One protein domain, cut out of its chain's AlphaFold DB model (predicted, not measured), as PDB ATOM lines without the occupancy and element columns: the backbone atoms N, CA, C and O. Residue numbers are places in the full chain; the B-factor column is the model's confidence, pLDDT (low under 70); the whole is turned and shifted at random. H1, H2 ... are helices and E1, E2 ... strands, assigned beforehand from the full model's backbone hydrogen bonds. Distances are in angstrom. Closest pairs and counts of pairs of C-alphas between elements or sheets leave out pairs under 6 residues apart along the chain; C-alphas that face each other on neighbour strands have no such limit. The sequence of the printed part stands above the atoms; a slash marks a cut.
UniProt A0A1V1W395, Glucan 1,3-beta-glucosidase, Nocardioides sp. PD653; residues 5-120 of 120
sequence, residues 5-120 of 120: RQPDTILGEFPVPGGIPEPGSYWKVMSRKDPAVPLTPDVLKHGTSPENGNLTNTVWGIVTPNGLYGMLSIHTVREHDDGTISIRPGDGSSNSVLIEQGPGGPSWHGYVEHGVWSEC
ATOM      1  N   ARG A   5     261.527 208.759 306.786       96.69
ATOM      2  CA  ARG A   5     262.072 207.982 305.674       96.69
ATOM      3  C   ARG A   5     260.965 207.757 304.645       96.69
ATOM      4  O   ARG A   5     259.959 207.127 304.953       96.69
ATOM      5  N   GLN A   6     261.145 208.295 303.447       96.88
ATOM      6  CA  GLN A   6     260.249 208.076 302.306       96.88
ATOM      7  C   GLN A   6     260.743 206.893 301.460       96.88
ATOM      8  O   GLN A   6     261.877 206.472 301.667       96.88
ATOM      9  N   PRO A   7     259.967 206.349 300.509       95.81
ATOM     10  CA  PRO A   7     260.487 205.397 299.526       95.81
ATOM     11  C   PRO A   7     261.649 205.973 298.702       95.81
ATOM     12  O   PRO A   7     261.734 207.185 298.492       95.81
ATOM     13  N   ASP A   8     262.536 205.103 298.220       95.56
ATOM     14  CA  ASP A   8     263.583 205.485 297.264       95.56
ATOM     15  C   ASP A   8     262.949 205.947 295.951       95.56
ATOM     16  O   ASP A   8     261.938 205.393 295.514       95.56
ATOM     17  N   THR A   9     263.529 206.963 295.314       95.06
ATOM     18  CA  THR A   9     262.989 207.494 294.055       95.06
ATOM     19  C   THR A   9     264.083 207.864 293.070       95.06
ATOM     20  O   THR A   9     265.221 208.149 293.444       95.06
ATOM     21  N   ILE A  10     263.742 207.831 291.788       93.56
ATOM     22  CA  ILE A  10     264.662 208.102 290.690       93.56
ATOM     23  C   ILE A  10     264.997 209.598 290.652       93.56
ATOM     24  O   ILE A  10     264.170 210.461 290.939       93.56
ATOM     25  N   LEU A  11     266.228 209.928 290.253       89.38
ATOM     26  CA  LEU A  11     266.649 211.310 290.037       89.38
ATOM     27  C   LEU A  11     265.647 212.094 289.166       89.38
ATOM     28  O   LEU A  11     265.427 211.775 287.992       89.38
ATOM     29  N   GLY A  12     265.132 213.193 289.724       86.12
ATOM     30  CA  GLY A  12     264.177 214.100 289.080       86.12
ATOM     31  C   GLY A  12     262.715 213.853 289.453       86.12
ATOM     32  O   GLY A  12     261.861 214.612 289.007       86.12
ATOM     33  N   GLU A  13     262.435 212.842 290.273       91.19
ATOM     34  CA  GLU A  13     261.106 212.560 290.812       91.19
ATOM     35  C   GLU A  13     261.065 212.819 292.323       91.19
ATOM     36  O   GLU A  13     262.086 212.786 293.015       91.19
ATOM     37  N   PHE A  14     259.865 213.085 292.841       92.00
ATOM     38  CA  PHE A  14     259.611 213.082 294.279       92.00
ATOM     39  C   PHE A  14     259.061 211.719 294.706       92.00
ATOM     40  O   PHE A  14     258.335 211.086 293.941       92.00
ATOM     41  N   PRO A  15     259.336 211.271 295.944       92.00
ATOM     42  CA  PRO A  15     258.794 210.016 296.465       92.00
ATOM     43  C   PRO A  15     257.286 210.087 296.782       92.00
ATOM     44  O   PRO A  15     256.707 209.107 297.241       92.00
ATOM     45  N   VAL A  16     256.646 211.239 296.548       90.69
ATOM     46  CA  VAL A  16     255.209 211.457 296.740       90.69
ATOM     47  C   VAL A  16     254.574 211.787 295.383       90.69
ATOM     48  O   VAL A  16     254.972 212.773 294.756       90.69
ATOM     49  N   PRO A  17     253.582 211.009 294.910       82.56
ATOM     50  CA  PRO A  17     252.904 211.290 293.649       82.56
ATOM     51  C   PRO A  17     252.257 212.681 293.642       82.56
ATOM     52  O   PRO A  17     251.414 212.987 294.480       82.56
ATOM     53  N   GLY A  18     252.635 213.518 292.672       77.69
ATOM     54  CA  GLY A  18     251.993 214.813 292.430       77.69
ATOM     55  C   GLY A  18     252.285 215.913 293.458       77.69
ATOM     56  O   GLY A  18     251.592 216.928 293.444       77.69
ATOM     57  N   GLY A  19     253.284 215.752 294.334       84.50
ATOM     58  CA  GLY A  19     253.561 216.731 295.386       84.50
ATOM     59  C   GLY A  19     255.006 216.771 295.872       84.50
ATOM     60  O   GLY A  19     255.836 215.934 295.525       84.50
ATOM     61  N   ILE A  20     255.290 217.780 296.696       85.38
ATOM     62  CA  ILE A  20     256.556 217.923 297.420       85.38
ATOM     63  C   ILE A  20     256.436 217.119 298.726       85.38
ATOM     64  O   ILE A  20     255.402 217.222 299.392       85.38
ATOM     65  N   PRO A  21     257.452 216.329 299.116       94.44
ATOM     66  CA  PRO A  21     257.450 215.635 300.398       94.44
ATOM     67  C   PRO A  21     257.309 216.601 301.579       94.44
ATOM     68  O   PRO A  21     257.755 217.745 301.532       94.44
ATOM     69  N   GLU A  22     256.718 216.131 302.673       96.06
ATOM     70  CA  GLU A  22     256.522 216.965 303.859       96.06
ATOM     71  C   GLU A  22     257.845 217.323 304.573       96.06
ATOM     72  O   GLU A  22     258.817 216.561 304.484       96.06
ATOM     73  N   PRO A  23     257.880 218.405 305.378       97.25
ATOM     74  CA  PRO A  23     259.049 218.783 306.174       97.25
ATOM     75  C   PRO A  23     259.598 217.663 307.063       97.25
ATOM     76  O   PRO A  23     258.864 217.026 307.820       97.25
ATOM     77  N   GLY A  24     260.910 217.439 307.000       97.06
ATOM     78  CA  GLY A  24     261.612 216.345 307.675       97.06
ATOM     79  C   GLY A  24     261.721 215.053 306.874       97.06
ATOM     80  O   GLY A  24     262.246 214.069 307.405       97.06
ATOM     81  N   SER A  25     261.209 215.027 305.643       97.69
ATOM     82  CA  SER A  25     261.328 213.872 304.755       97.69
ATOM     83  C   SER A  25     262.758 213.693 304.250       97.69
ATOM     84  O   SER A  25     263.448 214.669 303.958       97.69
ATOM     85  N   TYR A  26     263.180 212.444 304.087       96.62
ATOM     86  CA  TYR A  26     264.427 212.082 303.418       96.62
ATOM     87  C   TYR A  26     264.281 210.772 302.641       96.62
ATOM     88  O   TYR A  26     263.519 209.884 303.033       96.62
ATOM     89  N   TRP A  27     264.998 210.659 301.525       96.00
ATOM     90  CA  TRP A  27     264.981 209.481 300.656       96.00
ATOM     91  C   TRP A  27     266.306 209.286 299.940       96.00
ATOM     92  O   TRP A  27     267.035 210.246 299.676       96.00
ATOM     93  N   LYS A  28     266.589 208.038 299.577       94.88
ATOM     94  CA  LYS A  28     267.701 207.718 298.692       94.88
ATOM     95  C   LYS A  28     267.319 208.056 297.258       94.88
ATOM     96  O   LYS A  28     266.212 207.744 296.810       94.88
ATOM     97  N   VAL A  29     268.237 208.689 296.539       93.75
ATOM     98  CA  VAL A  29     268.064 208.976 295.116       93.75
ATOM     99  C   VAL A  29     268.647 207.824 294.311       93.75
ATOM    100  O   VAL A  29     269.796 207.438 294.514       93.75
ATOM    101  N   MET A  30     267.865 207.299 293.377       93.94
ATOM    102  CA  MET A  30     268.228 206.188 292.502       93.94
ATOM    103  C   MET A  30     268.628 206.696 291.117       93.94
ATOM    104  O   MET A  30     268.182 207.754 290.652       93.94
ATOM    105  N   SER A  31     269.494 205.947 290.440       89.69
ATOM    106  CA  SER A  31     269.946 206.275 289.091       89.69
ATOM    107  C   SER A  31     268.791 206.198 288.091       89.69
ATOM    108  O   SER A  31     268.018 205.247 288.065       89.69
ATOM    109  N   ARG A  32     268.707 207.183 287.188       88.62
ATOM    110  CA  ARG A  32     267.748 207.146 286.070       88.62
ATOM    111  C   ARG A  32     268.105 206.088 285.024       88.62
ATOM    112  O   ARG A  32     267.225 205.605 284.323       88.62
ATOM    113  N   LYS A  33     269.393 205.758 284.887       88.31
ATOM    114  CA  LYS A  33     269.871 204.763 283.911       88.31
ATOM    115  C   LYS A  33     269.619 203.333 284.385       88.31
ATOM    116  O   LYS A  33     269.364 202.469 283.557       88.31
ATOM    117  N   ASP A  34     269.704 203.118 285.694       89.88
ATOM    118  CA  ASP A  34     269.432 201.842 286.347       89.88
ATOM    119  C   ASP A  34     268.724 202.104 287.689       89.88
ATOM    120  O   ASP A  34     269.390 202.412 288.680       89.88
ATOM    121  N   PRO A  35     267.383 202.012 287.734       91.44
ATOM    122  CA  PRO A  35     266.603 202.293 288.940       91.44
ATOM    123  C   PRO A  35     266.904 201.382 290.135       91.44
ATOM    124  O   PRO A  35     266.480 201.693 291.246       91.44
ATOM    125  N   ALA A  36     267.621 200.269 289.935       90.19
ATOM    126  CA  ALA A  36     268.027 199.378 291.018       90.19
ATOM    127  C   ALA A  36     269.298 199.858 291.741       90.19
ATOM    128  O   ALA A  36     269.630 199.347 292.811       90.19
ATOM    129  N   VAL A  37     270.017 200.832 291.174       89.75
ATOM    130  CA  VAL A  37     271.311 201.296 291.681       89.75
ATOM    131  C   VAL A  37     271.174 202.700 292.279       89.75
ATOM    132  O   VAL A  37     270.671 203.605 291.602       89.75
ATOM    133  N   PRO A  38     271.630 202.926 293.527       90.81
ATOM    134  CA  PRO A  38     271.676 204.263 294.105       90.81
ATOM    135  C   PRO A  38     272.487 205.224 293.238       90.81
ATOM    136  O   PRO A  38     273.534 204.872 292.695       90.81
ATOM    137  N   LEU A  39     272.014 206.460 293.118       88.81
ATOM    138  CA  LEU A  39     272.748 207.502 292.424       88.81
ATOM    139  C   LEU A  39     274.001 207.842 293.224       88.81
ATOM    140  O   LEU A  39     273.918 208.214 294.393       88.81
ATOM    141  N   THR A  40     275.153 207.771 292.578       85.69
ATOM    142  CA  THR A  40     276.431 208.124 293.180       85.69
ATOM    143  C   THR A  40     276.806 209.577 292.840       85.69
ATOM    144  O   THR A  40     276.439 210.081 291.771       85.69
ATOM    145  N   PRO A  41     277.516 210.303 293.727       75.69
ATOM    146  CA  PRO A  41     277.859 211.707 293.492       75.69
ATOM    147  C   PRO A  41     278.657 211.978 292.210       75.69
ATOM    148  O   PRO A  41     278.531 213.056 291.639       75.69
ATOM    149  N   ASP A  42     279.472 211.032 291.738       72.25
ATOM    150  CA  ASP A  42     280.272 211.151 290.509       72.25
ATOM    151  C   ASP A  42     279.417 211.323 289.248       72.25
ATOM    152  O   ASP A  42     279.821 212.048 288.341       72.25
ATOM    153  N   VAL A  43     278.203 210.767 289.224       66.31
ATOM    154  CA  VAL A  43     277.263 210.919 288.101       66.31
ATOM    155  C   VAL A  43     276.676 212.338 288.034       66.31
ATOM    156  O   VAL A  43     276.216 212.762 286.975       66.31
ATOM    157  N   LEU A  44     276.721 213.098 289.137       65.12
ATOM    158  CA  LEU A  44     276.268 214.493 289.206       65.12
ATOM    159  C   LEU A  44     277.381 215.522 288.925       65.12
ATOM    160  O   LEU A  44     277.095 216.715 288.831       65.12
ATOM    161  N   LYS A  45     278.649 215.104 288.798       60.56
ATOM    162  CA  LYS A  45     279.779 216.030 288.623       60.56
ATOM    163  C   LYS A  45     279.913 216.479 287.162       60.56
ATOM    164  O   LYS A  45     280.296 215.698 286.299       60.56
ATOM    165  N   HIS A  46     279.751 217.780 286.903       50.69
ATOM    166  CA  HIS A  46     280.176 218.449 285.658       50.69
ATOM    167  C   HIS A  46     281.683 218.807 285.638       50.69
ATOM    168  O   HIS A  46     282.095 219.768 284.994       50.69
ATOM    169  N   GLY A  47     282.523 218.013 286.306       47.47
ATOM    170  CA  GLY A  47     283.963 218.253 286.410       47.47
ATOM    171  C   GLY A  47     284.403 218.731 287.796       47.47
ATOM    172  O   GLY A  47     283.702 219.475 288.472       47.47
ATOM    173  N   THR A  48     285.579 218.239 288.193       41.78
ATOM    174  CA  THR A  48     286.395 218.599 289.369       41.78
ATOM    175  C   THR A  48     285.758 218.401 290.753       41.78
ATOM    176  O   THR A  48     285.218 219.321 291.347       41.78
ATOM    177  N   SER A  49     285.897 217.200 291.323       42.97
ATOM    178  CA  SER A  49     287.044 216.942 292.213       42.97
ATOM    179  C   SER A  49     287.044 215.491 292.739       42.97
ATOM    180  O   SER A  49     285.984 215.003 293.154       42.97
ATOM    181  N   PRO A  50     288.183 214.772 292.694       45.72
ATOM    182  CA  PRO A  50     288.341 213.403 293.177       45.72
ATOM    183  C   PRO A  50     288.925 213.323 294.600       45.72
ATOM    184  O   PRO A  50     289.555 212.322 294.933       45.72
ATOM    185  N   GLU A  51     288.772 214.342 295.450       47.28
ATOM    186  CA  GLU A  51     289.205 214.191 296.843       47.28
ATOM    187  C   GLU A  51     288.227 213.334 297.651       47.28
ATOM    188  O   GLU A  51     287.024 213.593 297.709       47.28
ATOM    189  N   ASN A  52     288.799 212.296 298.264       46.66
ATOM    190  CA  ASN A  52     288.204 211.313 299.163       46.66
ATOM    191  C   ASN A  52     287.623 211.960 300.439       46.66
ATOM    192  O   ASN A  52     288.082 211.695 301.548       46.66
ATOM    193  N   GLY A  53     286.619 212.825 300.308       47.25
ATOM    194  CA  GLY A  53     285.690 213.084 301.401       47.25
ATOM    195  C   GLY A  53     284.925 211.796 301.695       47.25
ATOM    196  O   GLY A  53     284.696 211.005 300.781       47.25
ATOM    197  N   ASN A  54     284.535 211.568 302.950       53.81
ATOM    198  CA  ASN A  54     283.751 210.405 303.389       53.81
ATOM    199  C   ASN A  54     282.311 210.447 302.838       53.81
ATOM    200  O   ASN A  54     281.332 210.337 303.566       53.81
ATOM    201  N   LEU A  55     282.148 210.713 301.550       65.00
ATOM    202  CA  LEU A  55     280.872 210.690 300.877       65.00
ATOM    203  C   LEU A  55     280.456 209.230 300.837       65.00
ATOM    204  O   LEU A  55     281.090 208.398 300.191       65.00
ATOM    205  N   THR A  56     279.392 208.908 301.557       68.19
ATOM    206  CA  THR A  56     278.694 207.649 301.333       68.19
ATOM    207  C   THR A  56     278.263 207.685 299.879       68.19
ATOM    208  O   THR A  56     277.592 208.644 299.518       68.19
ATOM    209  N   ASN A  57     278.742 206.755 299.043       76.38
ATOM    210  CA  ASN A  57     278.592 206.709 297.577       76.38
ATOM    211  C   ASN A  57     277.117 206.646 297.128       76.38
ATOM    212  O   ASN A  57     276.666 205.683 296.521       76.38
ATOM    213  N   THR A  58     276.312 207.620 297.514       85.12
ATOM    214  CA  THR A  58     274.862 207.634 297.456       85.12
ATOM    215  C   THR A  58     274.397 209.061 297.707       85.12
ATOM    216  O   THR A  58     274.804 209.703 298.672       85.12
ATOM    217  N   VAL A  59     273.514 209.547 296.847       90.50
ATOM    218  CA  VAL A  59     272.861 210.845 296.981       90.50
ATOM    219  C   VAL A  59     271.541 210.670 297.721       90.50
ATOM    220  O   VAL A  59     270.776 209.745 297.441       90.50
ATOM    221  N   TRP A  60     271.251 211.592 298.632       93.62
ATOM    222  CA  TRP A  60     269.980 211.641 299.352       93.62
ATOM    223  C   TRP A  60     269.230 212.933 299.044       93.62
ATOM    224  O   TRP A  60     269.830 214.004 298.990       93.62
ATOM    225  N   GLY A  61     267.920 212.837 298.846       94.50
ATOM    226  CA  GLY A  61     267.027 213.988 298.815       94.50
ATOM    227  C   GLY A  61     266.480 214.260 300.210       94.50
ATOM    228  O   GLY A  61     266.246 213.324 300.981       94.50
ATOM    229  N   ILE A  62     266.294 215.536 300.541       96.06
ATOM    230  CA  ILE A  62     265.771 215.962 301.837       96.06
ATOM    231  C   ILE A  62     264.774 217.110 301.714       96.06
ATOM    232  O   ILE A  62     264.856 217.939 300.807       96.06
ATOM    233  N   VAL A  63     263.879 217.188 302.696       96.88
ATOM    234  CA  VAL A  63     263.121 218.392 303.033       96.88
ATOM    235  C   VAL A  63     263.396 218.709 304.499       96.88
ATOM    236  O   VAL A  63     263.109 217.891 305.372       96.88
ATOM    237  N   THR A  64     263.973 219.871 304.785       97.12
ATOM    238  CA  THR A  64     264.330 220.298 306.146       97.12
ATOM    239  C   THR A  64     263.079 220.509 307.008       97.12
ATOM    240  O   THR A  64     261.963 220.595 306.485       97.12
ATOM    241  N   PRO A  65     263.221 220.627 308.341       97.56
ATOM    242  CA  PRO A  65     262.096 220.887 309.238       97.56
ATOM    243  C   PRO A  65     261.287 222.148 308.910       97.56
ATOM    244  O   PRO A  65     260.083 222.168 309.143       97.56
ATOM    245  N   ASN A  66     261.918 223.179 308.341       96.12
ATOM    246  CA  ASN A  66     261.246 224.398 307.883       96.12
ATOM    247  C   ASN A  66     260.808 224.347 306.404       96.12
ATOM    248  O   ASN A  66     260.421 225.371 305.849       96.12
ATOM    249  N   GLY A  67     260.833 223.171 305.768       95.75
ATOM    250  CA  GLY A  67     260.270 222.956 304.432       95.75
ATOM    251  C   GLY A  67     261.202 223.273 303.261       95.75
ATOM    252  O   GLY A  67     260.743 223.312 302.122       95.75
ATOM    253  N   LEU A  68     262.498 223.488 303.499       95.81
ATOM    254  CA  LEU A  68     263.468 223.732 302.431       95.81
ATOM    255  C   LEU A  68     263.920 222.415 301.802       95.81
ATOM    256  O   LEU A  68     264.253 221.457 302.493       95.81
ATOM    257  N   TYR A  69     263.951 222.376 300.475       93.19
ATOM    258  CA  TYR A  69     264.369 221.206 299.708       93.19
ATOM    259  C   TYR A  69     265.864 221.252 299.378       93.19
ATOM    260  O   TYR A  69     266.392 222.309 299.026       93.19
ATOM    261  N   GLY A  70     266.532 220.098 299.428       91.06
ATOM    262  CA  GLY A  70     267.934 219.973 299.038       91.06
ATOM    263  C   GLY A  70     268.357 218.553 298.679       91.06
ATOM    264  O   GLY A  70     267.615 217.587 298.860       91.06
ATOM    265  N   MET A  71     269.589 218.442 298.179       90.50
ATOM    266  CA  MET A  71     270.261 217.172 297.917       90.50
ATOM    267  C   MET A  71     271.572 217.094 298.696       90.50
ATOM    268  O   MET A  71     272.349 218.045 298.733       90.50
ATOM    269  N   LEU A  72     271.833 215.925 299.260       89.38
ATOM    270  CA  LEU A  72     273.033 215.587 300.008       89.38
ATOM    271  C   LEU A  72     273.989 214.811 299.098       89.38
ATOM    272  O   LEU A  72     274.145 213.599 299.222       89.38
ATOM    273  N   SER A  73     274.577 215.496 298.120       84.50
ATOM    274  CA  SER A  73     275.537 214.897 297.178       84.50
ATOM    275  C   SER A  73     276.988 214.971 297.660       84.50
ATOM    276  O   SER A  73     277.851 214.279 297.124       84.50
ATOM    277  N   ILE A  74     277.256 215.801 298.670       80.81
ATOM    278  CA  ILE A  74     278.587 216.044 299.242       80.81
ATOM    279  C   ILE A  74     278.605 215.832 300.763       80.81
ATOM    280  O   ILE A  74     279.469 216.350 301.466       80.81
ATOM    281  N   HIS A  75     277.659 215.050 301.283       83.38
ATOM    282  CA  HIS A  75     277.566 214.722 302.702       83.38
ATOM    283  C   HIS A  75     277.901 213.256 302.950       83.38
ATOM    284  O   HIS A  75     277.647 212.383 302.122       83.38
ATOM    285  N   THR A  76     278.429 212.984 304.136       85.81
ATOM    286  CA  THR A  76     278.462 211.634 304.698       85.81
ATOM    287  C   THR A  76     277.094 211.317 305.284       85.81
ATOM    288  O   THR A  76     276.703 211.932 306.278       85.81
ATOM    289  N   VAL A  77     276.376 210.360 304.699       89.00
ATOM    290  CA  VAL A  77     275.065 209.917 305.184       89.00
ATOM    291  C   VAL A  77     275.143 208.454 305.601       89.00
ATOM    292  O   VAL A  77     275.253 207.566 304.763       89.00
ATOM    293  N   ARG A  78     275.059 208.178 306.903       89.69
ATOM    294  CA  ARG A  78     274.981 206.795 307.398       89.69
ATOM    295  C   ARG A  78     273.525 206.370 307.441       89.69
ATOM    296  O   ARG A  78     272.772 206.962 308.203       89.69
ATOM    297  N   GLU A  79     273.151 205.380 306.644       91.50
ATOM    298  CA  GLU A  79     271.870 204.686 306.788       91.50
ATOM    299  C   GLU A  79     272.018 203.594 307.849       91.50
ATOM    300  O   GLU A  79     273.037 202.904 307.894       91.50
ATOM    301  N   HIS A  80     271.023 203.481 308.719       92.69
ATOM    302  CA  HIS A  80     270.980 202.499 309.800       92.69
ATOM    303  C   HIS A  80     270.054 201.340 309.433       92.69
ATOM    304  O   HIS A  80     269.232 201.454 308.525       92.69
ATOM    305  N   ASP A  81     270.142 200.238 310.178       94.75
ATOM    306  CA  ASP A  81     269.329 199.033 309.947       94.75
ATOM    307  C   ASP A  81     267.814 199.287 310.072       94.75
ATOM    308  O   ASP A  81     267.007 198.567 309.485       94.75
ATOM    309  N   ASP A  82     267.416 200.327 310.810       93.38
ATOM    310  CA  ASP A  82     266.023 200.772 310.939       93.38
ATOM    311  C   ASP A  82     265.550 201.666 309.772       93.38
ATOM    312  O   ASP A  82     264.418 202.154 309.772       93.38
ATOM    313  N   GLY A  83     266.408 201.890 308.771       90.50
ATOM    314  CA  GLY A  83     266.150 202.727 307.602       90.50
ATOM    315  C   GLY A  83     266.263 204.232 307.862       90.50
ATOM    316  O   GLY A  83     266.059 205.029 306.938       90.50
ATOM    317  N   THR A  84     266.579 204.649 309.092       95.44
ATOM    318  CA  THR A  84     266.868 206.049 309.402       95.44
ATOM    319  C   THR A  84     268.268 206.440 308.941       95.44
ATOM    320  O   THR A  84     269.087 205.591 308.588       95.44
ATOM    321  N   ILE A  85     268.563 207.742 308.943       94.06
ATOM    322  CA  ILE A  85     269.887 208.252 308.575       94.06
ATOM    323  C   ILE A  85     270.525 209.085 309.685       94.06
ATOM    324  O   ILE A  85     269.831 209.704 310.492       94.06
ATOM    325  N   SER A  86     271.855 209.149 309.682       92.81
ATOM    326  CA  SER A  86     272.641 210.125 310.436       92.81
ATOM    327  C   SER A  86     273.540 210.952 309.517       92.81
ATOM    328  O   SER A  86     274.266 210.413 308.681       92.81
ATOM    329  N   ILE A  87     273.526 212.263 309.747       90.94
ATOM    330  CA  ILE A  87     274.320 213.311 309.110       90.94
ATOM    331  C   ILE A  87     274.827 214.214 310.244       90.94
ATOM    332  O   ILE A  87     274.166 215.180 310.630       90.94
ATOM    333  N   ARG A  88     275.954 213.847 310.861       83.38
ATOM    334  CA  ARG A  88     276.502 214.554 312.031       83.38
ATOM    335  C   ARG A  88     278.012 214.357 312.178       83.38
ATOM    336  O   ARG A  88     278.523 213.348 311.676       83.38
ATOM    337  N   PRO A  89     278.696 215.228 312.940       68.25
ATOM    338  CA  PRO A  89     280.098 215.032 313.271       68.25
ATOM    339  C   PRO A  89     280.264 213.910 314.272       68.25
ATOM    340  O   PRO A  89     279.693 213.956 315.355       68.25
ATOM    341  N   GLY A  90     281.048 212.897 313.910       61.00
ATOM    342  CA  GLY A  90     281.318 211.779 314.817       61.00
ATOM    343  C   GLY A  90     282.639 211.051 314.588       61.00
ATOM    344  O   GLY A  90     283.187 210.514 315.542       61.00
ATOM    345  N   ASP A  91     283.186 211.056 313.372       64.00
ATOM    346  CA  ASP A  91     284.385 210.270 313.020       64.00
ATOM    347  C   ASP A  91     285.377 211.038 312.126       64.00
ATOM    348  O   ASP A  91     286.114 210.451 311.340       64.00
ATOM    349  N   GLY A  92     285.370 212.371 312.205       61.03
ATOM    350  CA  GLY A  92     286.178 213.230 311.329       61.03
ATOM    351  C   GLY A  92     285.563 213.456 309.947       61.03
ATOM    352  O   GLY A  92     286.026 214.318 309.206       61.03
ATOM    353  N   SER A  93     284.467 212.765 309.632       64.25
ATOM    354  CA  SER A  93     283.568 213.162 308.563       64.25
ATOM    355  C   SER A  93     282.346 213.858 309.133       64.25
ATOM    356  O   SER A  93     281.618 213.323 309.973       64.25
ATOM    357  N   SER A  94     282.147 215.102 308.730       59.56
ATOM    358  CA  SER A  94     280.956 215.835 309.104       59.56
ATOM    359  C   SER A  94     280.730 216.998 308.185       59.56
ATOM    360  O   SER A  94     281.519 217.937 308.183       59.56
ATOM    361  N   ASN A  95     279.588 216.983 307.522       75.00
ATOM    362  CA  ASN A  95     279.004 218.188 306.980       75.00
ATOM    363  C   ASN A  95     277.647 218.324 307.666       75.00
ATOM    364  O   ASN A  95     276.786 217.461 307.514       75.00
ATOM    365  N   SER A  96     277.465 219.376 308.465       87.44
ATOM    366  CA  SER A  96     276.121 219.842 308.801       87.44
ATOM    367  C   SER A  96     275.349 220.103 307.507       87.44
ATOM    368  O   SER A  96     275.929 220.450 306.473       87.44
ATOM    369  N   VAL A  97     274.036 219.978 307.553       91.44
ATOM    370  CA  VAL A  97     273.179 220.354 306.436       91.44
ATOM    371  C   VAL A  97     272.927 221.851 306.534       91.44
ATOM    372  O   VAL A  97     272.317 222.292 307.499       91.44
ATOM    373  N   LEU A  98     273.397 222.611 305.545       92.38
ATOM    374  CA  LEU A  98     273.067 224.021 305.356       92.38
ATOM    375  C   LEU A  98     272.293 224.157 304.041       92.38
ATOM    376  O   LEU A  98     272.788 223.747 302.992       92.38
ATOM    377  N   ILE A  99     271.091 224.726 304.102       93.19
ATOM    378  CA  ILE A  99     270.318 225.134 302.924       93.19
ATOM    379  C   ILE A  99     269.993 226.615 303.067       93.19
ATOM    380  O   ILE A  99     269.424 227.015 304.077       93.19
ATOM    381  N   GLU A 100     270.319 227.413 302.050       92.94
ATOM    382  CA  GLU A 100     270.057 228.855 302.011       92.94
ATOM    383  C   GLU A 100     269.335 229.220 300.711       92.94
ATOM    384  O   GLU A 100     269.815 228.920 299.615       92.94
ATOM    385  N   GLN A 101     268.190 229.898 300.808       88.44
ATOM    386  CA  GLN A 101     267.488 230.440 299.641       88.44
ATOM    387  C   GLN A 101     267.979 231.853 299.301       88.44
ATOM    388  O   GLN A 101     267.223 232.820 299.337       88.44
ATOM    389  N   GLY A 102     269.263 231.969 298.953       86.69
ATOM    390  CA  GLY A 102     269.875 233.230 298.524       86.69
ATOM    391  C   GLY A 102     269.906 234.335 299.598       86.69
ATOM    392  O   GLY A 102     269.551 234.110 300.756       86.69
ATOM    393  N   PRO A 103     270.360 235.552 299.235       90.44
ATOM    394  CA  PRO A 103     270.548 236.640 300.195       90.44
ATOM    395  C   PRO A 103     269.238 237.065 300.872       90.44
ATOM    396  O   PRO A 103     268.310 237.523 300.208       90.44
ATOM    397  N   GLY A 104     269.178 236.944 302.202       88.50
ATOM    398  CA  GLY A 104     268.019 237.341 303.012       88.50
ATOM    399  C   GLY A 104     266.818 236.392 302.939       88.50
ATOM    400  O   GLY A 104     265.777 236.697 303.520       88.50
ATOM    401  N   GLY A 105     266.941 235.263 302.235       92.50
ATOM    402  CA  GLY A 105     265.916 234.228 302.205       92.50
ATOM    403  C   GLY A 105     265.961 233.309 303.431       92.50
ATOM    404  O   GLY A 105     266.892 233.382 304.237       92.50
ATOM    405  N   PRO A 106     264.966 232.419 303.579       94.81
ATOM    406  CA  PRO A 106     264.986 231.399 304.616       94.81
ATOM    407  C   PRO A 106     266.221 230.505 304.492       94.81
ATOM    408  O   PRO A 106     266.615 230.107 303.389       94.81
ATOM    409  N   SER A 107     266.791 230.145 305.635       96.06
ATOM    410  CA  SER A 107     267.850 229.151 305.730       96.06
ATOM    411  C   SER A 107     267.515 228.095 306.774       96.06
ATOM    412  O   SER A 107     266.613 228.264 307.597       96.06
ATOM    413  N   TRP A 108     268.203 226.964 306.698       96.44
ATOM    414  CA  TRP A 108     268.189 225.951 307.741       96.44
ATOM    415  C   TRP A 108     269.578 225.351 307.889       96.44
ATOM    416  O   TRP A 108     270.198 224.990 306.885       96.44
ATOM    417  N   HIS A 109     270.047 225.235 309.133       95.00
ATOM    418  CA  HIS A 109     271.361 224.691 309.455       95.00
ATOM    419  C   HIS A 109     271.270 223.693 310.606       95.00
ATOM    420  O   HIS A 109     270.847 224.042 311.701       95.00
ATOM    421  N   GLY A 110     271.678 222.446 310.381       94.38
ATOM    422  CA  GLY A 110     271.608 221.443 311.436       94.38
ATOM    423  C   GLY A 110     272.145 220.072 311.062       94.38
ATOM    424  O   GLY A 110     272.937 219.907 310.132       94.38
ATOM    425  N   TYR A 111     271.685 219.075 311.808       94.00
ATOM    426  CA  TYR A 111     272.112 217.683 311.733       94.00
ATOM    427  C   TYR A 111     270.913 216.740 311.701       94.00
ATOM    428  O   TYR A 111     269.789 217.114 312.052       94.00
ATOM    429  N   VAL A 112     271.184 215.490 311.331       94.38
ATOM    430  CA  VAL A 112     270.247 214.377 311.509       94.38
ATOM    431  C   VAL A 112     270.953 213.272 312.286       94.38
ATOM    432  O   VAL A 112     272.085 212.923 311.968       94.38
ATOM    433  N   GLU A 113     270.312 212.706 313.297       93.94
ATOM    434  CA  GLU A 113     270.839 211.562 314.038       93.94
ATOM    435  C   GLU A 113     269.747 210.525 314.242       93.94
ATOM    436  O   GLU A 113     268.736 210.825 314.871       93.94
ATOM    437  N   HIS A 114     269.934 209.323 313.692       94.69
ATOM    438  CA  HIS A 114     268.919 208.263 313.717       94.69
ATOM    439  C   HIS A 114     267.535 208.792 313.291       94.69
ATOM    440  O   HIS A 114     266.507 208.589 313.936       94.69
ATOM    441  N   GLY A 115     267.526 209.581 312.211       95.88
ATOM    442  CA  GLY A 115     266.327 210.209 311.663       95.88
ATOM    443  C   GLY A 115     265.807 211.419 312.445       95.88
ATOM    444  O   GLY A 115     264.822 212.013 312.014       95.88
ATOM    445  N   VAL A 116     266.430 211.823 313.553       96.94
ATOM    446  CA  VAL A 116     266.039 213.005 314.331       96.94
ATOM    447  C   VAL A 116     266.777 214.237 313.826       96.94
ATOM    448  O   VAL A 116     267.998 214.305 313.878       96.94
ATOM    449  N   TRP A 117     266.023 215.235 313.376       96.75
ATOM    450  CA  TRP A 117     266.536 216.536 312.964       96.75
ATOM    451  C   TRP A 117     266.792 217.437 314.172       96.75
ATOM    452  O   TRP A 117     265.879 217.633 314.985       96.75
ATOM    453  N   SER A 118     267.968 218.052 314.224       95.31
ATOM    454  CA  SER A 118     268.349 219.034 315.245       95.31
ATOM    455  C   SER A 118     268.996 220.238 314.576       95.31
ATOM    456  O   SER A 118     269.864 220.069 313.724       95.31
ATOM    457  N   GLU A 119     268.552 221.435 314.938       93.94
ATOM    458  CA  GLU A 119     269.144 222.692 314.473       93.94
ATOM    459  C   GLU A 119     270.418 223.009 315.278       93.94
ATOM    460  O   GLU A 119     270.551 222.538 316.414       93.94
ATOM    461  N   CYS A 120     271.362 223.728 314.661       86.62
ATOM    462  CA  CYS A 120     272.595 224.200 315.304       86.62
ATOM    463  C   CYS A 120     272.343 225.326 316.314       86.62
ATOM    464  O   CYS A 120     271.455 226.170 316.061       86.62
TER     465      CYS A 120
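Overview. This is residues 5 to 120 of the 120 residues of the protein "Glucan 1,3-beta-glucosidase" of Nocardioides sp. PD653 (UniProt A0A1V1W395). With little regular structure, two small antiparallel sheets, E1-E2-E3 and E4-E5-E6, sit among long loops, with short helix H1 off the first sheet. The 116 printed residues hold E1 H1 E2 E3 E4 E5 E6 in order, mostly strand, though named elements hold only 33 residues. The whole is compact, radius of gyration of the C-alphas 13.9 A, spanning 38 by 36 by 35 A.

Arrangement. Look first at E1, residues 25 to 30; its N 27 is 3.0 A from O 61 of antiparallel E2, residues 60 to 63. H1, residues 41 to 44, too short for an O i to N i+4 pair, is not on this sheet. E2 and E3, residues 69 to 72, form a hairpin, N 72 to O 60 2.8 A. Next, E4, residues 97 to 100, comes closest to E3 at the C-alphas of Gly 70 and Ile 99, 6.9 A. E4, E5, residues 107 to 113, and E6, residues 116 to 119, make a meander, each antiparallel to the strand before; N 97 to O 110 and N 111 to O 118 are each 2.8 A.

Along the chain. Find C-alpha 25 at (261.328, 213.872, 304.755); E1 runs 16.0 A, E5 19.7 A. E6 ends at C-alpha 119, (269.144, 222.692, 314.473).

Size, cuts and confidence. The printed part has no cut; links H1 to E2 and E3 to E4 are long. Residues 43 to 56 and 89 to 94 have pLDDT under 70.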